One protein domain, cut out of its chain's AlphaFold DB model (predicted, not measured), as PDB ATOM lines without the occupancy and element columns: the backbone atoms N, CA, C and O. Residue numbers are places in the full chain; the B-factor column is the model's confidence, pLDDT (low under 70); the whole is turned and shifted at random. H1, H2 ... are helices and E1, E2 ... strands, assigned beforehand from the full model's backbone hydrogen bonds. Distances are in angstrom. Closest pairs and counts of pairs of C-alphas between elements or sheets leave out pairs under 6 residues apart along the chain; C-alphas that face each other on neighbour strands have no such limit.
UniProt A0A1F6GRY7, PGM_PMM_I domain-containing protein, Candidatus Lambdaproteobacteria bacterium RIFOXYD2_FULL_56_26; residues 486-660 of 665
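What this domain is: This is residues 486 to 660 of the 665 residues of the protein "PGM_PMM_I domain-containing protein" of Candidatus Lambdaproteobacteria bacterium RIFOXYD2_FULL_56_26 (UniProt A0A1F6GRY7). A twisted sheet of five strands, with the long helices H2 and H3 side by side over one face, makes the larger lobe. Beyond its edge strand E1 a smaller lobe, with H4, H5, H6 and the small hairpin of E6 and E7, adds to the length. The printed part has 175 residues, with six named helices and seven named strands in the order E1 H1 H2 E2 E3 E4 E5 H3 H4 H5 E6 E7 H6. The large sheet, in the order E1 E5 E4 E3 E2, is all antiparallel, and the class is mixed. The whole is compact, with a radius of gyration of the C-alphas of 17.2 A, and its elongated outline spans 55 by 33 by 25 A.

How they stand to each other: The sheet's edge strands are E1, residues 486 to 492, and E2, residues 525 to 530; E3, residues 539 to 545, E4, residues 548 to 557, and E5, residues 563 to 570, are inner. E2 E3 E4 E5 form a meander, each strand the antiparallel neighbour of the one before, in successive hairpins. Within hydrogen-bond range are N 489 and O 566 of E1 and E5, 2.8 A, N 554 and O 567 of E4 and E5, 3.0 A, N 541 and O 553 of E3 and E4, 2.9 A, and N 528 and O 542 of E2 and E3, 2.9 A. H2, residues 504 to 520, and H3, residues 572 to 592, run along the strands on the same face, making two layers, helices on one face of a sheet. They touch at a shallow tilt of 31 degrees, opposite ways; their closest C-alphas, of Cys 520 and Leu 581, are 5.6 A apart. H1, residues 496 to 499, is on that face over E4. H5, residues 627 to 638, is on the opposite face, over none of the strands; its closest C-alpha to E1 is that of Gln 638, 5.5 A from that of Tyr 490. H5 and H4, residues 599 to 612, touch about perpendicular, at 76 degrees, closest at the C-alphas of Val 630 and Glu 604, 6.3 A. E6, residues 641 to 644, and E7, residues 647 to 650, form a hairpin, with N 642 and O 649 within hydrogen-bond range at 2.8 A. H6, residues 652 to 658, touches residues 587 to 591 of H3 alone, closest at the C-alphas of Leu 657 and Leu 587, 6.7 A. Every O i to N i+4 pair is within hydrogen-bond range in H4 and H6, against 10 of 13 in H2, 15 of 17 in H3 and 7 of 8 in H5; H1 is too short for such a pair.

Where its parts are: E1 begins at C-alpha 486, (107.443, 113.109, 168.638), and H6 ends at C-alpha 658, (113.207, 139.038, 175.725). From first to last C-alpha H3 measures 29.2 A, E4 28.5 A, H2 23.8 A and E5 23.2 A.

The domain as a whole: The C-alphas farthest apart, of Gly 547 and Ser 619, are 54.6 A apart. The printed part has no cut; the link from H4 to H5, residues 613 to 626, is long. Mean pLDDT of the printed part is 89.7, and residues 560 and 660 are under 70.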
ATOM      1  N   LYS A 486     108.260 112.106 169.325       85.19
ATOM      2  CA  LYS A 486     107.443 113.109 168.638       85.19
ATOM      3  C   LYS A 486     107.321 114.347 169.514       85.19
ATOM      4  O   LYS A 486     106.659 114.318 170.542       85.19
ATOM      5  N   GLU A 487     107.921 115.444 169.079       85.50
ATOM      6  CA  GLU A 487     107.782 116.738 169.746       85.50
ATOM      7  C   GLU A 487     107.230 117.769 168.764       85.50
ATOM      8  O   GLU A 487     107.590 117.773 167.579       85.50
ATOM      9  N   THR A 488     106.365 118.649 169.263       88.75
ATOM     10  CA  THR A 488     105.783 119.749 168.492       88.75
ATOM     11  C   THR A 488     105.857 121.036 169.306       88.75
ATOM     12  O   THR A 488     105.397 121.099 170.443       88.75
ATOM     13  N   PHE A 489     106.397 122.090 168.704       90.94
ATOM     14  CA  PHE A 489     106.563 123.397 169.323       90.94
ATOM     15  C   PHE A 489     105.790 124.448 168.534       90.94
ATOM     16  O   PHE A 489     106.076 124.684 167.360       90.94
ATOM     17  N   TYR A 490     104.810 125.082 169.173       92.94
ATOM     18  CA  TYR A 490     103.933 126.049 168.516       92.94
ATOM     19  C   TYR A 490     104.441 127.482 168.651       92.94
ATOM     20  O   TYR A 490     104.940 127.870 169.703       92.94
ATOM     21  N   VAL A 491     104.186 128.288 167.623       94.75
ATOM     22  CA  VAL A 491     104.311 129.748 167.631       94.75
ATOM     23  C   VAL A 491     102.976 130.329 167.181       94.75
ATOM     24  O   VAL A 491     102.551 130.068 166.059       94.75
ATOM     25  N   TYR A 492     102.302 131.085 168.047       92.62
ATOM     26  CA  TYR A 492     101.001 131.705 167.744       92.62
ATOM     27  C   TYR A 492     101.157 133.118 167.176       92.62
ATOM     28  O   TYR A 492     102.185 133.760 167.388       92.62
ATOM     29  N   TYR A 493     100.124 133.608 166.494       91.44
ATOM     30  CA  TYR A 493     100.008 134.968 165.961       91.44
ATOM     31  C   TYR A 493     101.113 135.303 164.963       91.44
ATOM     32  O   TYR A 493     101.964 136.169 165.190       91.44
ATOM     33  N   VAL A 494     101.140 134.546 163.871       92.56
ATOM     34  CA  VAL A 494     102.288 134.468 162.967       92.56
ATOM     35  C   VAL A 494     101.995 135.084 161.605       92.56
ATOM     36  O   VAL A 494     100.890 135.026 161.074       92.56
ATOM     37  N   ASP A 495     103.026 135.643 160.990       90.69
ATOM     38  CA  ASP A 495     103.059 135.989 159.581       90.69
ATOM     39  C   ASP A 495     103.455 134.736 158.790       90.69
ATOM     40  O   ASP A 495     104.627 134.463 158.515       90.69
ATOM     41  N   LYS A 496     102.435 133.944 158.451       89.75
ATOM     42  CA  LYS A 496     102.561 132.669 157.731       89.75
ATOM     43  C   LYS A 496     103.254 132.808 156.379       89.75
ATOM     44  O   LYS A 496     103.895 131.855 155.933       89.75
ATOM     45  N   SER A 497     103.159 133.986 155.752       89.31
ATOM     46  CA  SER A 497     103.754 134.244 154.440       89.31
ATOM     47  C   SER A 497     105.267 134.049 154.455       89.31
ATOM     48  O   SER A 497     105.835 133.656 153.448       89.31
ATOM     49  N   ARG A 498     105.917 134.213 155.613       94.12
ATOM     50  CA  ARG A 498     107.371 134.075 155.791       94.12
ATOM     51  C   ARG A 498     107.915 132.671 155.564       94.12
ATOM     52  O   ARG A 498     109.127 132.523 155.399       94.12
ATOM     53  N   LEU A 499     107.049 131.659 155.584       93.94
ATOM     54  CA  LEU A 499     107.406 130.283 155.254       93.94
ATOM     55  C   LEU A 499     107.171 129.945 153.780       93.94
ATOM     56  O   LEU A 499     107.486 128.829 153.385       93.94
ATOM     57  N   GLU A 500     106.648 130.845 152.951       90.81
ATOM     58  CA  GLU A 500     106.479 130.563 151.521       90.81
ATOM     59  C   GLU A 500     107.838 130.434 150.800       90.81
ATOM     60  O   GLU A 500     108.831 131.045 151.220       90.81
ATOM     61  N   PRO A 501     107.929 129.637 149.716       89.81
ATOM     62  CA  PRO A 501     109.146 129.531 148.915       89.81
ATOM     63  C   PRO A 501     109.679 130.899 148.456       89.81
ATOM     64  O   PRO A 501     108.917 131.763 148.022       89.81
ATOM     65  N   GLY A 502     110.998 131.097 148.545       90.94
ATOM     66  CA  GLY A 502     111.673 132.340 148.151       90.94
ATOM     67  C   GLY A 502     111.684 133.448 149.211       90.94
ATOM     68  O   GLY A 502     112.267 134.506 148.984       90.94
ATOM     69  N   GLN A 503     111.068 133.233 150.376       94.75
ATOM     70  CA  GLN A 503     111.086 134.208 151.466       94.75
ATOM     71  C   GLN A 503     112.395 134.158 152.252       94.75
ATOM     72  O   GLN A 503     112.865 133.091 152.644       94.75
ATOM     73  N   ALA A 504     112.946 135.332 152.574       95.12
ATOM     74  CA  ALA A 504     114.235 135.450 153.263       95.12
ATOM     75  C   ALA A 504     114.276 134.709 154.612       95.12
ATOM     76  O   ALA A 504     115.302 134.130 154.979       95.12
ATOM     77  N   PHE A 505     113.158 134.698 155.347       95.50
ATOM     78  CA  PHE A 505     113.073 133.966 156.607       95.50
ATOM     79  C   PHE A 505     113.136 132.447 156.398       95.50
ATOM     80  O   PHE A 505     113.885 131.784 157.112       95.50
ATOM     81  N   ARG A 506     112.425 131.899 155.400       96.19
ATOM     82  CA  ARG A 506     112.480 130.472 155.045       96.19
ATOM     83  C   ARG A 506     113.900 130.034 154.691       96.19
ATOM     84  O   ARG A 506     114.350 129.003 155.188       96.19
ATOM     85  N   GLU A 507     114.617 130.820 153.891       95.88
ATOM     86  CA  GLU A 507     116.010 130.520 153.525       95.88
ATOM     87  C   GLU A 507     116.931 130.552 154.752       95.88
ATOM     88  O   GLU A 507     117.715 129.629 154.978       95.88
ATOM     89  N   THR A 508     116.771 131.566 155.610       95.75
ATOM     90  CA  THR A 508     117.530 131.677 156.868       95.75
ATOM     91  C   THR A 508     117.271 130.481 157.777       95.75
ATOM     92  O   THR A 508     118.209 129.869 158.281       95.75
ATOM     93  N   LEU A 509     116.003 130.118 157.974       96.44
ATOM     94  CA  LEU A 509     115.601 128.964 158.769       96.44
ATOM     95  C   LEU A 509     116.178 127.662 158.200       96.44
ATOM     96  O   LEU A 509     116.700 126.852 158.960       96.44
ATOM     97  N   SER A 510     116.139 127.483 156.879       97.06
ATOM     98  CA  SER A 510     116.680 126.293 156.208       97.06
ATOM     99  C   SER A 510     118.186 126.156 156.432       97.06
ATOM    100  O   SER A 510     118.660 125.088 156.818       97.06
ATOM    101  N   ALA A 511     118.932 127.253 156.272       96.69
ATOM    102  CA  ALA A 511     120.366 127.286 156.546       96.69
ATOM    103  C   ALA A 511     120.681 127.006 158.025       96.69
ATOM    104  O   ALA A 511     121.625 126.277 158.323       96.69
ATOM    105  N   GLN A 512     119.875 127.545 158.949       96.31
ATOM    106  CA  GLN A 512     120.051 127.325 160.388       96.31
ATOM    107  C   GLN A 512     119.739 125.890 160.820       96.31
ATOM    108  O   GLN A 512     120.424 125.357 161.686       96.31
ATOM    109  N   ILE A 513     118.746 125.232 160.210       96.81
ATOM    110  CA  ILE A 513     118.496 123.805 160.456       96.81
ATOM    111  C   ILE A 513     119.762 123.005 160.147       96.81
ATOM    112  O   ILE A 513     120.216 122.255 161.005       96.81
ATOM    113  N   LEU A 514     120.355 123.203 158.965       97.44
ATOM    114  CA  LEU A 514     121.547 122.465 158.541       97.44
ATOM    115  C   LEU A 514     122.783 122.791 159.390       97.44
ATOM    116  O   LEU A 514     123.528 121.881 159.745       97.44
ATOM    117  N   SER A 515     123.001 124.063 159.745       96.00
ATOM    118  CA  SER A 515     124.172 124.482 160.530       96.00
ATOM    119  C   SER A 515     124.152 123.955 161.969       96.00
ATOM    120  O   SER A 515     125.209 123.727 162.558       96.00
ATOM    121  N   LEU A 516     122.962 123.740 162.540       96.19
ATOM    122  CA  LEU A 516     122.808 123.253 163.906       96.19
ATOM    123  C   LEU A 516     122.975 121.732 164.030       96.19
ATOM    124  O   LEU A 516     123.282 121.273 165.132       96.19
ATOM    125  N   LEU A 517     122.828 120.949 162.949       95.44
ATOM    126  CA  LEU A 517     122.871 119.478 163.034       95.44
ATOM    127  C   LEU A 517     124.174 118.946 163.658       95.44
ATOM    128  O   LEU A 517     124.065 118.178 164.617       95.44
ATOM    129  N   PRO A 518     125.386 119.371 163.234       92.94
ATOM    130  CA  PRO A 518     126.625 118.842 163.808       92.94
ATOM    131  C   PRO A 518     126.769 119.152 165.300       92.94
ATOM    132  O   PRO A 518     127.148 118.288 166.087       92.94
ATOM    133  N   SER A 519     126.396 120.369 165.705       91.38
ATOM    134  CA  SER A 519     126.523 120.824 167.096       91.38
ATOM    135  C   SER A 519     125.475 120.229 168.043       91.38
ATOM    136  O   SER A 519     125.777 120.008 169.213       91.38
ATOM    137  N   CYS A 520     124.259 119.957 167.557       91.69
ATOM    138  CA  CYS A 520     123.164 119.432 168.381       91.69
ATOM    139  C   CYS A 520     123.073 117.899 168.350       91.69
ATOM    140  O   CYS A 520     122.730 117.276 169.355       91.69
ATOM    141  N   LEU A 521     123.341 117.277 167.197       91.75
ATOM    142  CA  LEU A 521     123.142 115.838 166.985       91.75
ATOM    143  C   LEU A 521     124.473 115.069 166.873       91.75
ATOM    144  O   LEU A 521     124.567 113.935 167.361       91.75
ATOM    145  N   GLY A 522     125.507 115.706 166.315       91.56
ATOM    146  CA  GLY A 522     126.862 115.173 166.125       91.56
ATOM    147  C   GLY A 522     127.351 115.305 164.676       91.56
ATOM    148  O   GLY A 522     126.548 115.394 163.754       91.56
ATOM    149  N   GLU A 523     128.669 115.264 164.463       91.38
ATOM    150  CA  GLU A 523     129.329 115.499 163.157       91.38
ATOM    151  C   GLU A 523     128.837 114.606 161.998       91.38
ATOM    152  O   GLU A 523     128.924 114.992 160.836       91.38
ATOM    153  N   GLY A 524     128.302 113.416 162.289       92.50
ATOM    154  CA  GLY A 524     127.781 112.488 161.275       92.50
ATOM    155  C   GLY A 524     126.383 112.825 160.744       92.50
ATOM    156  O   GLY A 524     125.881 112.107 159.878       92.50
ATOM    157  N   PHE A 525     125.726 113.862 161.272       96.19
ATOM    158  CA  PHE A 525     124.353 114.205 160.906       96.19
ATOM    159  C   PHE A 525     124.273 115.137 159.701       96.19
ATOM    160  O   PHE A 525     124.900 116.194 159.661       96.19
ATOM    161  N   THR A 526     123.419 114.776 158.745       96.06
ATOM    162  CA  THR A 526     123.110 115.581 157.561       96.06
ATOM    163  C   THR A 526     121.605 115.762 157.391       96.06
ATOM    164  O   THR A 526     120.804 115.015 157.960       96.06
ATOM    165  N   GLY A 527     121.224 116.788 156.626       96.62
ATOM    166  CA  GLY A 527     119.835 117.131 156.348       96.62
ATOM    167  C   GLY A 527     119.558 117.227 154.850       96.62
ATOM    168  O   GLY A 527     120.351 117.815 154.115       96.62
ATOM    169  N   GLN A 528     118.425 116.687 154.398       96.75
ATOM    170  CA  GLN A 528     117.954 116.809 153.017       96.75
ATOM    171  C   GLN A 528     116.512 117.317 152.984       96.75
ATOM    172  O   GLN A 528     115.607 116.693 153.538       96.75
ATOM    173  N   PHE A 529     116.282 118.440 152.304       95.25
ATOM    174  CA  PHE A 529     114.938 118.995 152.170       95.25
ATOM    175  C   PHE A 529     114.115 118.259 151.109       95.25
ATOM    176  O   PHE A 529     114.601 117.992 150.009       95.25
ATOM    177  N   GLN A 530     112.855 117.975 151.435       91.31
ATOM    178  CA  GLN A 530     111.848 117.465 150.507       91.31
ATOM    179  C   GLN A 530     110.785 118.540 150.272       91.31
ATOM    180  O   GLN A 530     110.242 119.111 151.218       91.31
ATOM    181  N   ALA A 531     110.469 118.794 149.003       86.44
ATOM    182  CA  ALA A 531     109.339 119.630 148.629       86.44
ATOM    183  C   ALA A 531     108.048 118.802 148.606       86.44
ATOM    184  O   ALA A 531     108.033 117.674 148.110       86.44
ATOM    185  N   PHE A 532     106.969 119.397 149.104       81.25
ATOM    186  CA  PHE A 532     105.615 118.860 149.020       81.25
ATOM    187  C   PHE A 532     104.807 119.822 148.159       81.25
ATOM    188  O   PHE A 532     104.570 120.962 148.556       81.25
ATOM    189  N   GLY A 533     104.443 119.390 146.950       74.00
ATOM    190  CA  GLY A 533     103.737 120.256 146.007       74.00
ATOM    191  C   GLY A 533     102.371 120.681 146.543       74.00
ATOM    192  O   GLY A 533     101.944 121.813 146.348       74.00
ATOM    193  N   GLU A 534     101.728 119.795 147.291       73.31
ATOM    194  CA  GLU A 534     100.453 120.022 147.958       73.31
ATOM    195  C   GLU A 534     100.492 121.075 149.085       73.31
ATOM    196  O   GLU A 534      99.470 121.691 149.398       73.31
ATOM    197  N   GLU A 535     101.661 121.317 149.682       78.38
ATOM    198  CA  GLU A 535     101.838 122.252 150.795       78.38
ATOM    199  C   GLU A 535     103.157 123.034 150.643       78.38
ATOM    200  O   GLU A 535     104.133 122.756 151.339       78.38
ATOM    201  N   PRO A 536     103.222 124.041 149.749       82.06
ATOM    202  CA  PRO A 536     104.477 124.727 149.428       82.06
ATOM    203  C   PRO A 536     105.168 125.393 150.627       82.06
ATOM    204  O   PRO A 536     106.398 125.453 150.679       82.06
ATOM    205  N   SER A 537     104.406 125.866 151.621       87.19
ATOM    206  CA  SER A 537     104.950 126.457 152.852       87.19
ATOM    207  C   SER A 537     105.469 125.439 153.869       87.19
ATOM    208  O   SER A 537     106.118 125.839 154.835       87.19
ATOM    209  N   LEU A 538     105.263 124.135 153.650       91.44
ATOM    210  CA  LEU A 538     105.909 123.094 154.442       91.44
ATOM    211  C   LEU A 538     107.414 123.104 154.152       91.44
ATOM    212  O   LEU A 538     107.867 122.938 153.014       91.44
ATOM    213  N   LEU A 539     108.202 123.308 155.204       94.88
ATOM    214  CA  LEU A 539     109.648 123.158 155.170       94.88
ATOM    215  C   LEU A 539     110.004 121.834 155.837       94.88
ATOM    216  O   LEU A 539     110.023 121.771 157.061       94.88
ATOM    217  N   PHE A 540     110.269 120.789 155.051       94.88
ATOM    218  CA  PHE A 540     110.522 119.442 155.566       94.88
ATOM    219  C   PHE A 540     111.959 118.994 155.309       94.88
ATOM    220  O   PHE A 540     112.377 118.918 154.156       94.88
ATOM    221  N   CYS A 541     112.703 118.676 156.370       96.19
ATOM    222  CA  CYS A 541     114.085 118.209 156.313       96.19
ATOM    223  C   CYS A 541     114.193 116.782 156.864       96.19
ATOM    224  O   CYS A 541     113.974 116.559 158.057       96.19
ATOM    225  N   HIS A 542     114.558 115.828 156.008       94.56
ATOM    226  CA  HIS A 542     114.970 114.488 156.427       94.56
ATOM    227  C   HIS A 542     116.333 114.558 157.097       94.56
ATOM    228  O   HIS A 542     117.238 115.203 156.574       94.56
ATOM    229  N   LEU A 543     116.482 113.870 158.222       95.06
ATOM    230  CA  LEU A 543     117.734 113.741 158.954       95.06
ATOM    231  C   LEU A 543     118.321 112.354 158.728       95.06
ATOM    232  O   LEU A 543     117.619 111.349 158.880       95.06
ATOM    233  N   SER A 544     119.622 112.310 158.469       94.19
ATOM    234  CA  SER A 544     120.381 111.067 158.354       94.19
ATOM    235  C   SER A 544     121.622 111.116 159.234       94.19
ATOM    236  O   SER A 544     122.296 112.140 159.293       94.19
ATOM    237  N   GLU A 545     121.952 110.000 159.877       94.88
ATOM    238  CA  GLU A 545     123.207 109.801 160.606       94.88
ATOM    239  C   GLU A 545     124.106 108.881 159.776       94.88
ATOM    240  O   GLU A 545     123.768 107.723 159.526       94.88
ATOM    241  N   ASN A 546     125.237 109.399 159.290       92.94
ATOM    242  CA  ASN A 546     126.177 108.673 158.427       92.94
ATOM    243  C   ASN A 546     125.500 108.008 157.208       92.94
ATOM    244  O   ASN A 546     125.829 106.888 156.826       92.94
ATOM    245  N   GLY A 547     124.509 108.689 156.620       89.19
ATOM    246  CA  GLY A 547     123.734 108.197 155.474       89.19
ATOM    247  C   GLY A 547     122.587 107.239 155.820       89.19
ATOM    248  O   GLY A 547     121.827 106.873 154.928       89.19
ATOM    249  N   THR A 548     122.416 106.867 157.091       88.94
ATOM    250  CA  THR A 548     121.272 106.067 157.548       88.94
ATOM    251  C   THR A 548     120.119 106.986 157.952       88.94
ATOM    252  O   THR A 548     120.360 107.915 158.727       88.94
ATOM    253  N   PRO A 549     118.876 106.752 157.485       89.62
ATOM    254  CA  PRO A 549     117.721 107.539 157.907       89.62
ATOM    255  C   PRO A 549     117.566 107.544 159.431       89.62
ATOM    256  O   PRO A 549     117.554 106.486 160.059       89.62
ATOM    257  N   TYR A 550     117.437 108.734 160.013       90.31
ATOM    258  CA  TYR A 550     117.349 108.923 161.461       90.31
ATOM    259  C   TYR A 550     116.026 109.552 161.890       90.31
ATOM    260  O   TYR A 550     115.407 109.114 162.854       90.31
ATOM    261  N   GLY A 551     115.592 110.605 161.203       90.69
ATOM    262  CA  GLY A 551     114.500 111.439 161.686       90.69
ATOM    263  C   GLY A 551     114.052 112.487 160.689       90.69
ATOM    264  O   GLY A 551     114.458 112.477 159.531       90.69
ATOM    265  N   ALA A 552     113.241 113.424 161.161       93.25
ATOM    266  CA  ALA A 552     112.872 114.608 160.409       93.25
ATOM    267  C   ALA A 552     112.709 115.818 161.333       93.25
ATOM    268  O   ALA A 552     112.244 115.697 162.469       93.25
ATOM    269  N   VAL A 553     113.058 116.992 160.810       95.44
ATOM    270  CA  VAL A 553     112.673 118.292 161.366       95.44
ATOM    271  C   VAL A 553     111.863 119.016 160.309       95.44
ATOM    272  O   VAL A 553     112.304 119.138 159.166       95.44
ATOM    273  N   PHE A 554     110.691 119.522 160.677       95.12
ATOM    274  CA  PHE A 554     109.879 120.278 159.736       95.12
ATOM    275  C   PHE A 554     109.101 121.412 160.384       95.12
ATOM    276  O   PHE A 554     108.768 121.363 161.565       95.12
ATOM    277  N   VAL A 555     108.830 122.460 159.608       96.00
ATOM    278  CA  VAL A 555     108.057 123.628 160.042       96.00
ATOM    279  C   VAL A 555     106.879 123.824 159.108       96.00
ATOM    280  O   VAL A 555     107.030 123.776 157.887       96.00
ATOM    281  N   ARG A 556     105.702 124.039 159.694       91.19
ATOM    282  CA  ARG A 556     104.435 124.093 158.970       91.19
ATOM    283  C   ARG A 556     103.537 125.207 159.495       91.19
ATOM    284  O   ARG A 556     103.459 125.433 160.703       91.19
ATOM    285  N   ASN A 557     102.814 125.860 158.591       89.69
ATOM    286  CA  ASN A 557     101.716 126.760 158.931       89.69
ATOM    287  C   ASN A 557     100.447 125.962 159.259       89.69
ATOM    288  O   ASN A 557     100.031 125.117 158.474       89.69
ATOM    289  N   SER A 558      99.777 126.264 160.374       83.25
ATOM    290  CA  SER A 558      98.424 125.741 160.587       83.25
ATOM    291  C   SER A 558      97.472 126.363 159.568       83.25
ATOM    292  O   SER A 558      97.496 127.576 159.346       83.25
ATOM    293  N   GLY A 559      96.611 125.559 158.947       74.81
ATOM    294  CA  GLY A 559      95.539 126.083 158.102       74.81
ATOM    295  C   GLY A 559      94.268 126.442 158.874       74.81
ATOM    296  O   GLY A 559      93.417 127.115 158.313       74.81
ATOM    297  N   THR A 560      94.117 126.017 160.130       68.19
ATOM    298  CA  THR A 560      92.898 126.228 160.940       68.19
ATOM    299  C   THR A 560      93.066 127.276 162.034       68.19
ATOM    300  O   THR A 560      92.088 127.864 162.479       68.19
ATOM    301  N   GLU A 561      94.297 127.519 162.469       74.62
ATOM    302  CA  GLU A 561      94.618 128.437 163.557       74.62
ATOM    303  C   GLU A 561      95.698 129.417 163.118       74.62
ATOM    304  O   GLU A 561      96.513 129.119 162.242       74.62
ATOM    305  N   ASP A 562      95.748 130.587 163.745       81.94
ATOM    306  CA  ASP A 562      96.820 131.561 163.543       81.94
ATOM    307  C   ASP A 562      98.095 131.139 164.291       81.94
ATOM    308  O   ASP A 562      98.466 131.701 165.320       81.94
ATOM    309  N   LYS A 563      98.719 130.063 163.807       89.75
ATOM    310  CA  LYS A 563      99.966 129.521 164.342       89.75
ATOM    311  C   LYS A 563     100.796 128.838 163.261       89.75
ATOM    312  O   LYS A 563     100.261 128.372 162.251       89.75
ATOM    313  N   SER A 564     102.086 128.708 163.529       94.06
ATOM    314  CA  SER A 564     102.981 127.759 162.863       94.06
ATOM    315  C   SER A 564     103.558 126.819 163.915       94.06
ATOM    316  O   SER A 564     103.563 127.134 165.107       94.06
ATOM    317  N   ALA A 565     104.029 125.655 163.495       93.12
ATOM    318  CA  ALA A 565     104.585 124.664 164.401       93.12
ATOM    319  C   ALA A 565     105.873 124.059 163.844       93.12
ATOM    320  O   ALA A 565     105.989 123.822 162.641       93.12
ATOM    321  N   LEU A 566     106.824 123.833 164.746       95.44
ATOM    322  CA  LEU A 566     108.042 123.063 164.535       95.44
ATOM    323  C   LEU A 566     107.816 121.647 165.033       95.44
ATOM    324  O   LEU A 566     107.450 121.449 166.187       95.44
ATOM    325  N   TYR A 567     108.106 120.682 164.182       93.06
ATOM    326  CA  TYR A 567     107.950 119.270 164.452       93.06
ATOM    327  C   TYR A 567     109.311 118.600 164.414       93.06
ATOM    328  O   TYR A 567     110.118 118.853 163.516       93.06
ATOM    329  N   LEU A 568     109.542 117.726 165.386       92.56
ATOM    330  CA  LEU A 568     110.684 116.831 165.400       92.56
ATOM    331  C   LEU A 568     110.189 115.401 165.526       92.56
ATOM    332  O   LEU A 568     109.281 115.103 166.312       92.56
ATOM    333  N   ARG A 569     110.778 114.536 164.707       89.94
ATOM    334  CA  ARG A 569     110.513 113.103 164.660       89.94
ATOM    335  C   ARG A 569     111.842 112.363 164.636       89.94
ATOM    336  O   ARG A 569     112.746 112.747 163.894       89.94
ATOM    337  N   GLY A 570     111.967 111.301 165.418       89.75
ATOM    338  CA  GLY A 570     113.165 110.463 165.429       89.75
ATOM    339  C   GLY A 570     113.059 109.310 166.420       89.75
ATOM    340  O   GLY A 570     112.003 109.111 167.015       89.75
ATOM    341  N   PRO A 571     114.124 108.526 166.625       88.50
ATOM    342  CA  PRO A 571     114.119 107.449 167.605       88.50
ATOM    343  C   PRO A 571     114.062 108.002 169.033       88.50
ATOM    344  O   PRO A 571     114.586 109.080 169.317       88.50
ATOM    345  N   LEU A 572     113.514 107.221 169.969       87.56
ATOM    346  CA  LEU A 572     113.491 107.578 171.396       87.56
ATOM    347  C   LEU A 572     114.896 107.840 171.968       87.56
ATOM    348  O   LEU A 572     115.070 108.727 172.804       87.56
ATOM    349  N   SER A 573     115.921 107.139 171.471       88.25
ATOM    350  CA  SER A 573     117.329 107.376 171.834       88.25
ATOM    351  C   SER A 573     117.834 108.775 171.450       88.25
ATOM    352  O   SER A 573     118.805 109.260 172.027       88.25
ATOM    353  N   GLY A 574     117.170 109.442 170.502       87.19
ATOM    354  CA  GLY A 574     117.480 110.790 170.036       87.19
ATOM    355  C   GLY A 574     116.839 111.922 170.828       87.19
ATOM    356  O   GLY A 574     117.151 113.081 170.560       87.19
ATOM    357  N   THR A 575     115.971 111.617 171.797       90.12
ATOM    358  CA  THR A 575     115.095 112.604 172.455       90.12
ATOM    359  C   THR A 575     115.848 113.821 172.990       90.12
ATOM    360  O   THR A 575     115.469 114.955 172.710       90.12
ATOM    361  N   GLN A 576     116.956 113.611 173.706       90.88
ATOM    362  CA  GLN A 576     117.734 114.713 174.274       90.88
ATOM    363  C   GLN A 576     118.371 115.597 173.189       90.88
ATOM    364  O   GLN A 576     118.276 116.821 173.258       90.88
ATOM    365  N   LYS A 577     119.008 114.981 172.187       90.50
ATOM    366  CA  LYS A 577     119.721 115.680 171.106       90.50
ATOM    367  C   LYS A 577     118.756 116.453 170.203       90.50
ATOM    368  O   LYS A 577     118.950 117.638 169.941       90.50
ATOM    369  N   LEU A 578     117.666 115.805 169.788       92.12
ATOM    370  CA  LEU A 578     116.593 116.449 169.030       92.12
ATOM    371  C   LEU A 578     115.930 117.559 169.857       92.12
ATOM    372  O   LEU A 578     115.676 118.635 169.328       92.12
ATOM    373  N   GLY A 579     115.739 117.366 171.164       90.50
ATOM    374  CA  GLY A 579     115.233 118.407 172.061       90.50
ATOM    375  C   GLY A 579     116.113 119.664 172.102       90.50
ATOM    376  O   GLY A 579     115.587 120.777 172.110       90.50
ATOM    377  N   GLN A 580     117.442 119.523 172.063       89.31
ATOM    378  CA  GLN A 580     118.364 120.666 171.984       89.31
ATOM    379  C   GLN A 580     118.218 121.425 170.661       89.31
ATOM    380  O   GLN A 580     118.067 122.651 170.667       89.31
ATOM    381  N   LEU A 581     118.180 120.695 169.540       93.56
ATOM    382  CA  LEU A 581     117.917 121.271 168.219       93.56
ATOM    383  C   LEU A 581     116.574 122.021 168.209       93.56
ATOM    384  O   LEU A 581     116.487 123.151 167.725       93.56
ATOM    385  N   ALA A 582     115.540 121.428 168.808       92.81
ATOM    386  CA  ALA A 582     114.213 122.016 168.889       92.81
ATOM    387  C   ALA A 582     114.187 123.337 169.661       92.81
ATOM    388  O   ALA A 582     113.569 124.299 169.213       92.81
ATOM    389  N   GLN A 583     114.864 123.407 170.811       88.44
ATOM    390  CA  GLN A 583     114.922 124.629 171.618       88.44
ATOM    391  C   GLN A 583     115.572 125.785 170.848       88.44
ATOM    392  O   GLN A 583     115.055 126.907 170.883       88.44
ATOM    393  N   ALA A 584     116.663 125.512 170.128       88.50
ATOM    394  CA  ALA A 584     117.351 126.509 169.314       88.50
ATOM    395  C   ALA A 584     116.468 127.008 168.156       88.50
ATOM    396  O   ALA A 584     116.284 128.216 167.983       88.50
ATOM    397  N   LEU A 585     115.863 126.083 167.405       95.38
ATOM    398  CA  LEU A 585     115.000 126.414 166.270       95.38
ATOM    399  C   LEU A 585     113.705 127.107 166.704       95.38
ATOM    400  O   LEU A 585     113.282 128.070 166.070       95.38
ATOM    401  N   HIS A 586     113.084 126.683 167.804       94.56
ATOM    402  CA  HIS A 586     111.837 127.281 168.273       94.56
ATOM    403  C   HIS A 586     112.019 128.755 168.668       94.56
ATOM    404  O   HIS A 586     111.168 129.583 168.347       94.56
ATOM    405  N   LEU A 587     113.145 129.123 169.290       91.19
ATOM    406  CA  LEU A 587     113.457 130.533 169.558       91.19
ATOM    407  C   LEU A 587     113.619 131.351 168.270       91.19
ATOM    408  O   LEU A 587     113.167 132.495 168.219       91.19
ATOM    409  N   LEU A 588     114.228 130.779 167.227       93.19
ATOM    410  CA  LEU A 588     114.327 131.427 165.917       93.19
ATOM    411  C   LEU A 588     112.939 131.659 165.303       93.19
ATOM    412  O   LEU A 588     112.673 132.744 164.788       93.19
ATOM    413  N   LEU A 589     112.038 130.678 165.407       95.69
ATOM    414  CA  LEU A 589     110.659 130.806 164.930       95.69
ATOM    415  C   LEU A 589     109.866 131.859 165.711       95.69
ATOM    416  O   LEU A 589     109.223 132.700 165.090       95.69
ATOM    417  N   LEU A 590     109.949 131.862 167.047       93.69
ATOM    418  CA  LEU A 590     109.298 132.869 167.895       93.69
ATOM    419  C   LEU A 590     109.727 134.291 167.524       93.69
ATOM    420  O   LEU A 590     108.911 135.202 167.580       93.69
ATOM    421  N   ARG A 591     110.986 134.487 167.121       90.31
ATOM    422  CA  ARG A 591     111.477 135.806 166.702       90.31
ATOM    423  C   ARG A 591     111.103 136.154 165.266       90.31
ATOM    424  O   ARG A 591     110.801 137.300 164.963       90.31
ATOM    425  N   GLY A 592     111.166 135.175 164.372       92.44
ATOM    426  CA  GLY A 592     111.066 135.421 162.940       92.44
ATOM    427  C   GLY A 592     109.658 135.364 162.364       92.44
ATOM    428  O   GLY A 592     109.435 135.964 161.312       92.44
ATOM    429  N   LEU A 593     108.726 134.671 163.027       95.00
ATOM    430  CA  LEU A 593     107.365 134.470 162.529       95.00
ATOM    431  C   LEU A 593     106.316 135.387 163.151       95.00
ATOM    432  O   LEU A 593     105.258 135.503 162.553       95.00
ATOM    433  N   LYS A 594     106.537 136.025 164.307       93.38
ATOM    434  CA  LYS A 594     105.488 136.841 164.952       93.38
ATOM    435  C   LYS A 594     105.002 137.961 164.028       93.38
ATOM    436  O   LYS A 594     105.796 138.711 163.462       93.38
ATOM    437  N   ASN A 595     103.683 138.082 163.894       91.06
ATOM    438  CA  ASN A 595     103.057 139.152 163.131       91.06
ATOM    439  C   ASN A 595     102.868 140.381 164.026       91.06
ATOM    440  O   ASN A 595     101.910 140.454 164.792       91.06
ATOM    441  N   SER A 596     103.750 141.371 163.907       87.94
ATOM    442  CA  SER A 596     103.697 142.595 164.720       87.94
ATOM    443  C   SER A 596     102.446 143.455 164.489       87.94
ATOM    444  O   SER A 596     102.115 144.289 165.332       87.94
ATOM    445  N   ALA A 597     101.723 143.250 163.383       85.19
ATOM    446  CA  ALA A 597     100.453 143.924 163.114       85.19
ATOM    447  C   ALA A 597      99.250 143.230 163.780       85.19
ATOM    448  O   ALA A 597      98.173 143.818 163.848       85.19
ATOM    449  N   ASN A 598      99.407 141.999 164.278       84.62
ATOM    450  CA  ASN A 598      98.320 141.247 164.893       84.62
ATOM    451  C   ASN A 598      98.046 141.748 166.333       84.62
ATOM    452  O   ASN A 598      98.951 141.701 167.173       84.62
ATOM    453  N   PRO A 599      96.809 142.166 166.676       86.25
ATOM    454  CA  PRO A 599      96.478 142.641 168.024       86.25
ATOM    455  C   PRO A 599      96.725 141.615 169.140       86.25
ATOM    456  O   PRO A 599      97.069 141.993 170.261       86.25
ATOM    457  N   LEU A 600      96.572 140.318 168.854       89.81
ATOM    458  CA  LEU A 600      96.853 139.240 169.803       89.81
ATOM    459  C   LEU A 600      98.359 139.027 169.992       89.81
ATOM    460  O   LEU A 600      98.782 138.816 171.125       89.81
ATOM    461  N   ALA A 601      99.177 139.183 168.942       91.62
ATOM    462  CA  ALA A 601     100.639 139.196 169.085       91.62
ATOM    463  C   ALA A 601     101.098 140.369 169.966       91.62
ATOM    464  O   ALA A 601     101.921 140.200 170.864       91.62
ATOM    465  N   GLN A 602     100.518 141.554 169.759       91.81
ATOM    466  CA  GLN A 602     100.799 142.738 170.577       91.81
ATOM    467  C   GLN A 602     100.332 142.564 172.029       91.81
ATOM    468  O   GLN A 602     100.985 143.038 172.959       91.81
ATOM    469  N   LEU A 603      99.187 141.907 172.249       92.56
ATOM    470  CA  LEU A 603      98.730 141.551 173.591       92.56
ATOM    471  C   LEU A 603      99.690 140.558 174.253       92.56
ATOM    472  O   LEU A 603     100.095 140.796 175.384       92.56
ATOM    473  N   GLU A 604     100.087 139.492 173.557       94.38
ATOM    474  CA  GLU A 604     101.039 138.495 174.053       94.38
ATOM    475  C   GLU A 604     102.360 139.140 174.491       94.38
ATOM    476  O   GLU A 604     102.815 138.897 175.609       94.38
ATOM    477  N   ALA A 605     102.934 140.020 173.663       92.81
ATOM    478  CA  ALA A 605     104.163 140.741 173.983       92.81
ATOM    479  C   ALA A 605     104.011 141.601 175.254       92.81
ATOM    480  O   ALA A 605     104.859 141.550 176.149       92.81
ATOM    481  N   ARG A 606     102.893 142.332 175.389       92.75
ATOM    482  CA  ARG A 606     102.590 143.128 176.594       92.75
ATOM    483  C   ARG A 606     102.421 142.262 177.841       92.75
ATOM    484  O   ARG A 606     102.966 142.610 178.887       92.75
ATOM    485  N   LEU A 607     101.693 141.148 177.740       94.44
ATOM    486  CA  LEU A 607     101.504 140.204 178.848       94.44
ATOM    487  C   LEU A 607     102.848 139.606 179.283       94.44
ATOM    488  O   LEU A 607     103.144 139.567 180.475       94.44
ATOM    489  N   LEU A 608     103.686 139.192 178.327       94.00
ATOM    490  CA  LEU A 608     105.003 138.625 178.608       94.00
ATOM    491  C   LEU A 608     105.913 139.637 179.318       94.00
ATOM    492  O   LEU A 608     106.570 139.286 180.299       94.00
ATOM    493  N   ALA A 609     105.925 140.891 178.859       92.06
ATOM    494  CA  ALA A 609     106.695 141.969 179.474       92.06
ATOM    495  C   ALA A 609     106.210 142.303 180.895       92.06
ATOM    496  O   ALA A 609     107.033 142.474 181.793       92.06
ATOM    497  N   ALA A 610     104.895 142.350 181.123       92.00
ATOM    498  CA  ALA A 610     104.318 142.602 182.443       92.00
ATOM    499  C   ALA A 610     104.660 141.488 183.442       92.00
ATOM    500  O   ALA A 610     105.135 141.772 184.542       92.00
ATOM    501  N   ILE A 611     104.532 140.221 183.032       93.69
ATOM    502  CA  ILE A 611     104.926 139.066 183.852       93.69
ATOM    503  C   ILE A 611     106.431 139.111 184.161       93.69
ATOM    504  O   ILE A 611     106.838 138.850 185.292       93.69
ATOM    505  N   ALA A 612     107.272 139.498 183.194       90.81
ATOM    506  CA  ALA A 612     108.711 139.665 183.416       90.81
ATOM    507  C   ALA A 612     109.045 140.753 184.456       90.81
ATOM    508  O   ALA A 612     110.087 140.676 185.104       90.81
ATOM    509  N   GLN A 613     108.164 141.743 184.619       90.94
ATOM    510  CA  GLN A 613     108.267 142.824 185.603       90.94
ATOM    511  C   GLN A 613     107.556 142.505 186.933       90.94
ATOM    512  O   GLN A 613     107.539 143.350 187.824       90.94
ATOM    513  N   GLY A 614     106.973 141.308 187.084       88.75
ATOM    514  CA  GLY A 614     106.239 140.900 188.287       88.75
ATOM    515  C   GLY A 614     104.852 141.537 188.429       88.75
ATOM    516  O   GLY A 614     104.319 141.592 189.533       88.75
ATOM    517  N   GLN A 615     104.275 142.048 187.339       89.44
ATOM    518  CA  GLN A 615     102.924 142.613 187.326       89.44
ATOM    519  C   GLN A 615     101.874 141.522 187.075       89.44
ATOM    520  O   GLN A 615     102.132 140.572 186.335       89.44
ATOM    521  N   ASP A 616     100.668 141.685 187.636       86.81
ATOM    522  CA  ASP A 616      99.542 140.787 187.352       86.81
ATOM    523  C   ASP A 616      99.049 140.994 185.904       86.81
ATOM    524  O   ASP A 616      98.496 142.060 185.597       86.81
ATOM    525  N   PRO A 617      99.183 139.994 185.011       85.19
ATOM    526  CA  PRO A 617      98.753 140.116 183.622       85.19
ATOM    527  C   PRO A 617      97.248 140.378 183.465       85.19
ATOM    528  O   PRO A 617      96.841 140.948 182.453       85.19
ATOM    529  N   LYS A 618      96.412 139.996 184.443       82.25
ATOM    530  CA  LYS A 618      94.955 140.215 184.387       82.25
ATOM    531  C   LYS A 618      94.554 141.670 184.631       82.25
ATOM    532  O   LYS A 618      93.442 142.056 184.278       82.25
ATOM    533  N   SER A 619      95.449 142.478 185.192       82.44
ATOM    534  CA  SER A 619      95.212 143.905 185.438       82.44
ATOM    535  C   SER A 619      95.405 144.785 184.193       82.44
ATOM    536  O   SER A 619      95.043 145.962 184.198       82.44
ATOM    537  N   LEU A 620      95.964 144.230 183.110       81.25
ATOM    538  CA  LEU A 620      96.282 144.983 181.901       81.25
ATOM    539  C   LEU A 620      95.034 145.293 181.053       81.25
ATOM    540  O   LEU A 620      94.202 144.411 180.827       81.25
ATOM    541  N   PRO A 621      94.930 146.507 180.472       78.31
ATOM    542  CA  PRO A 621      93.883 146.824 179.509       78.31
ATOM    543  C   PRO A 621      93.961 145.905 178.282       78.31
ATOM    544  O   PRO A 621      94.934 145.922 177.517       78.31
ATOM    545  N   ALA A 622      92.911 145.108 178.092       76.44
ATOM    546  CA  ALA A 622      92.819 144.143 177.001       76.44
ATOM    547  C   ALA A 622      91.966 144.623 175.819       76.44
ATOM    548  O   ALA A 622      91.985 143.985 174.775       76.44
ATOM    549  N   SER A 623      91.218 145.724 175.963       80.19
ATOM    550  CA  SER A 623      90.365 146.293 174.902       80.19
ATOM    551  C   SER A 623      89.442 145.264 174.223       80.19
ATOM    552  O   SER A 623      89.270 145.283 173.009       80.19
ATOM    553  N   GLY A 624      88.873 144.333 174.997       74.62
ATOM    554  CA  GLY A 624      87.999 143.266 174.486       74.62
ATOM    555  C   GLY A 624      88.721 142.035 173.917       74.62
ATOM    556  O   GLY A 624      88.059 141.098 173.474       74.62
ATOM    557  N   LEU A 625      90.057 141.995 173.946       81.81
ATOM    558  CA  LEU A 625      90.843 140.828 173.537       81.81
ATOM    559  C   LEU A 625      90.847 139.726 174.624       81.81
ATOM    560  O   LEU A 625      90.804 140.026 175.820       81.81
ATOM    561  N   PRO A 626      90.929 138.439 174.238       82.25
ATOM    562  CA  PRO A 626      90.745 137.304 175.142       82.25
ATOM    563  C   PRO A 626      92.006 136.973 175.969       82.25
ATOM    564  O   PRO A 626      92.723 136.021 175.664       82.25
ATOM    565  N   VAL A 627      92.267 137.719 177.049       87.94
ATOM    566  CA  VAL A 627      93.469 137.566 177.909       87.94
ATOM    567  C   VAL A 627      93.705 136.131 178.380       87.94
ATOM    568  O   VAL A 627      94.817 135.621 178.262       87.94
ATOM    569  N   GLU A 628      92.677 135.458 178.900       85.31
ATOM    570  CA  GLU A 628      92.840 134.110 179.463       85.31
ATOM    571  C   GLU A 628      93.260 133.082 178.411       85.31
ATOM    572  O   GLU A 628      94.059 132.189 178.699       85.31
ATOM    573  N   ARG A 629      92.782 133.242 177.171       84.75
ATOM    574  CA  ARG A 629      93.203 132.413 176.041       84.75
ATOM    575  C   ARG A 629      94.680 132.635 175.726       84.75
ATOM    576  O   ARG A 629      95.411 131.655 175.618       84.75
ATOM    577  N   VAL A 630      95.116 133.893 175.620       89.38
ATOM    578  CA  VAL A 630      96.519 134.219 175.312       89.38
ATOM    579  C   VAL A 630      97.448 133.681 176.402       89.38
ATOM    580  O   VAL A 630      98.447 133.041 176.092       89.38
ATOM    581  N   LEU A 631      97.084 133.834 177.681       90.19
ATOM    582  CA  LEU A 631      97.845 133.261 178.798       90.19
ATOM    583  C   LEU A 631      97.929 131.731 178.716       90.19
ATOM    584  O   LEU A 631      99.012 131.172 178.882       90.19
ATOM    585  N   LYS A 632      96.818 131.051 178.397       86.00
ATOM    586  CA  LYS A 632      96.803 129.593 178.197       86.00
ATOM    587  C   LYS A 632      97.716 129.170 177.041       86.00
ATOM    588  O   LYS A 632      98.409 128.164 177.154       86.00
ATOM    589  N   GLU A 633      97.737 129.914 175.938       89.19
ATOM    590  CA  GLU A 633      98.607 129.633 174.788       89.19
ATOM    591  C   GLU A 633     100.089 129.895 175.114       89.19
ATOM    592  O   GLU A 633     100.950 129.080 174.771       89.19
ATOM    593  N   MET A 634     100.402 130.982 175.829       93.56
ATOM    594  CA  MET A 634     101.754 131.290 176.316       93.56
ATOM    595  C   MET A 634     102.283 130.214 177.271       93.56
ATOM    596  O   MET A 634     103.441 129.817 177.146       93.56
ATOM    597  N   GLU A 635     101.452 129.746 178.204       90.25
ATOM    598  CA  GLU A 635     101.794 128.713 179.187       90.25
ATOM    599  C   GLU A 635     101.884 127.336 178.520       90.25
ATOM    600  O   GLU A 635     102.962 126.758 178.387       90.25
ATOM    601  N   ALA A 636     100.749 126.821 178.051       80.88
ATOM    602  CA  ALA A 636     100.600 125.411 177.714       80.88
ATOM    603  C   ALA A 636     101.067 125.054 176.298       80.88
ATOM    604  O   ALA A 636     101.311 123.882 176.026       80.88
ATOM    605  N   LYS A 637     101.144 126.021 175.371       84.62
ATOM    606  CA  LYS A 637     101.448 125.732 173.956       84.62
ATOM    607  C   LYS A 637     102.798 126.279 173.497       84.62
ATOM    608  O   LYS A 637     103.471 125.620 172.710       84.62
ATOM    609  N   GLN A 638     103.207 127.452 173.981       91.75
ATOM    610  CA  GLN A 638     104.487 128.072 173.610       91.75
ATOM    611  C   GLN A 638     105.568 127.893 174.692       91.75
ATOM    612  O   GLN A 638     106.763 127.900 174.376       91.75
ATOM    613  N   GLY A 639     105.182 127.678 175.956       91.00
ATOM    614  CA  GLY A 639     106.099 127.531 177.091       91.00
ATOM    615  C   GLY A 639     106.912 128.799 177.361       91.00
ATOM    616  O   GLY A 639     108.122 128.727 177.574       91.00
ATOM    617  N   LEU A 640     106.274 129.965 177.242       93.94
ATOM    618  CA  LEU A 640     106.867 131.277 177.520       93.94
ATOM    619  C   LEU A 640     106.739 131.658 179.001       93.94
ATOM    620  O   LEU A 640     107.566 132.417 179.511       93.94
ATOM    621  N   ILE A 641     105.728 131.116 179.684       94.31
ATOM    622  CA  ILE A 641     105.398 131.367 181.093       94.31
ATOM    623  C   ILE A 641     105.010 130.056 181.790       94.31
ATOM    624  O   ILE A 641     104.697 129.072 181.124       94.31
ATOM    625  N   GLU A 642     105.004 130.064 183.119       91.69
ATOM    626  CA  GLU A 642     104.625 128.942 183.987       91.69
ATOM    627  C   GLU A 642     103.677 129.432 185.094       91.69
ATOM    628  O   GLU A 642     103.735 130.598 185.498       91.69
ATOM    629  N   ARG A 643     102.810 128.552 185.611       85.94
ATOM    630  CA  ARG A 643     102.003 128.836 186.807       85.94
ATOM    631  C   ARG A 643     102.817 128.715 188.092       85.94
ATOM    632  O   ARG A 643     103.587 127.780 188.284       85.94
ATOM    633  N   SER A 644     102.549 129.634 189.007       81.62
ATOM    634  CA  SER A 644     103.037 129.662 190.385       81.62
ATOM    635  C   SER A 644     101.858 129.818 191.356       81.62
ATOM    636  O   SER A 644     100.723 130.020 190.923       81.62
ATOM    637  N   GLN A 645     102.113 129.731 192.665       73.94
ATOM    638  CA  GLN A 645     101.071 129.924 193.686       73.94
ATOM    639  C   GLN A 645     100.417 131.316 193.612       73.94
ATOM    640  O   GLN A 645      99.219 131.427 193.856       73.94
ATOM    641  N   ASP A 646     101.171 132.333 193.182       75.00
ATOM    642  CA  ASP A 646     100.747 133.740 193.159       75.00
ATOM    643  C   ASP A 646     100.368 134.249 191.752       75.00
ATOM    644  O   ASP A 646     100.212 135.450 191.541       75.00
ATOM    645  N   GLY A 647     100.224 133.357 190.761       84.12
ATOM    646  CA  GLY A 647      99.880 133.722 189.380       84.12
ATOM    647  C   GLY A 647     100.844 133.139 188.349       84.12
ATOM    648  O   GLY A 647     101.155 131.952 188.396       84.12
ATOM    649  N   PHE A 648     101.319 133.953 187.404       89.69
ATOM    650  CA  PHE A 648     102.219 133.516 186.328       89.69
ATOM    651  C   PHE A 648     103.644 134.037 186.527       89.69
ATOM    652  O   PHE A 648     103.841 135.188 186.905       89.69
ATOM    653  N   VAL A 649     104.638 133.209 186.202       92.56
ATOM    654  CA  VAL A 649     106.062 133.574 186.183       92.56
ATOM    655  C   VAL A 649     106.660 133.331 184.800       92.56
ATOM    656  O   VAL A 649     106.201 132.472 184.051       92.56
ATOM    657  N   ILE A 650     107.694 134.092 184.432       93.44
ATOM    658  CA  ILE A 650     108.331 133.950 183.117       93.44
ATOM    659  C   ILE A 650     109.250 132.720 183.057       93.44
ATOM    660  O   ILE A 650     110.193 132.585 183.847       93.44
ATOM    661  N   ALA A 651     109.010 131.853 182.071       92.69
ATOM    662  CA  ALA A 651     109.793 130.643 181.842       92.69
ATOM    663  C   ALA A 651     111.172 130.969 181.240       92.69
ATOM    664  O   ALA A 651     111.410 132.061 180.711       92.69
ATOM    665  N   GLN A 652     112.098 130.005 181.252       89.94
ATOM    666  CA  GLN A 652     113.444 130.188 180.683       89.94
ATOM    667  C   GLN A 652     113.408 130.626 179.209       89.94
ATOM    668  O   GLN A 652     114.158 131.519 178.809       89.94
ATOM    669  N   LYS A 653     112.504 130.043 178.413       90.62
ATOM    670  CA  LYS A 653     112.314 130.397 177.000       90.62
ATOM    671  C   LYS A 653     111.798 131.826 176.833       90.62
ATOM    672  O   LYS A 653     112.333 132.558 176.007       90.62
ATOM    673  N   GLY A 654     110.835 132.251 177.656       91.31
ATOM    674  CA  GLY A 654     110.351 133.634 177.677       91.31
ATOM    675  C   GLY A 654     111.476 134.627 177.986       91.31
ATOM    676  O   GLY A 654     111.648 135.615 177.275       91.31
ATOM    677  N   LYS A 655     112.332 134.318 178.972       90.38
ATOM    678  CA  LYS A 655     113.524 135.131 179.283       90.38
ATOM    679  C   LYS A 655     114.491 135.213 178.096       90.38
ATOM    680  O   LYS A 655     115.053 136.274 177.838       90.38
ATOM    681  N   ALA A 656     114.714 134.105 177.389       87.94
ATOM    682  CA  ALA A 656     115.586 134.070 176.215       87.94
ATOM    683  C   ALA A 656     115.007 134.863 175.031       87.94
ATOM    684  O   ALA A 656     115.763 135.505 174.297       87.94
ATOM    685  N   LEU A 657     113.682 134.856 174.866       88.06
ATOM    686  CA  LEU A 657     112.995 135.653 173.854       88.06
ATOM    687  C   LEU A 657     113.222 137.153 174.098       88.06
ATOM    688  O   LEU A 657     113.709 137.825 173.194       88.06
ATOM    689  N   LEU A 658     113.025 137.627 175.337       85.12
ATOM    690  CA  LEU A 658     113.207 139.038 175.725       85.12
ATOM    691  C   LEU A 658     114.659 139.547 175.649       85.12
ATOM    692  O   LEU A 658     114.884 140.744 175.505       85.12
ATOM    693  N   LYS A 659     115.663 138.668 175.767       78.19
ATOM    694  CA  LYS A 659     117.089 139.050 175.680       78.19
ATOM    695  C   LYS A 659     117.589 139.254 174.243       78.19
ATOM    696  O   LYS A 659     118.696 139.756 174.063       78.19
ATOM    697  N   GLY A 660     116.837 138.814 173.231       61.38
ATOM    698  CA  GLY A 660     117.217 138.967 171.826       61.38
ATOM    699  C   GLY A 660     116.994 140.400 171.356       61.38
ATOM    700  O   GLY A 660     115.868 140.871 171.350       61.38
TER     701      GLY A 660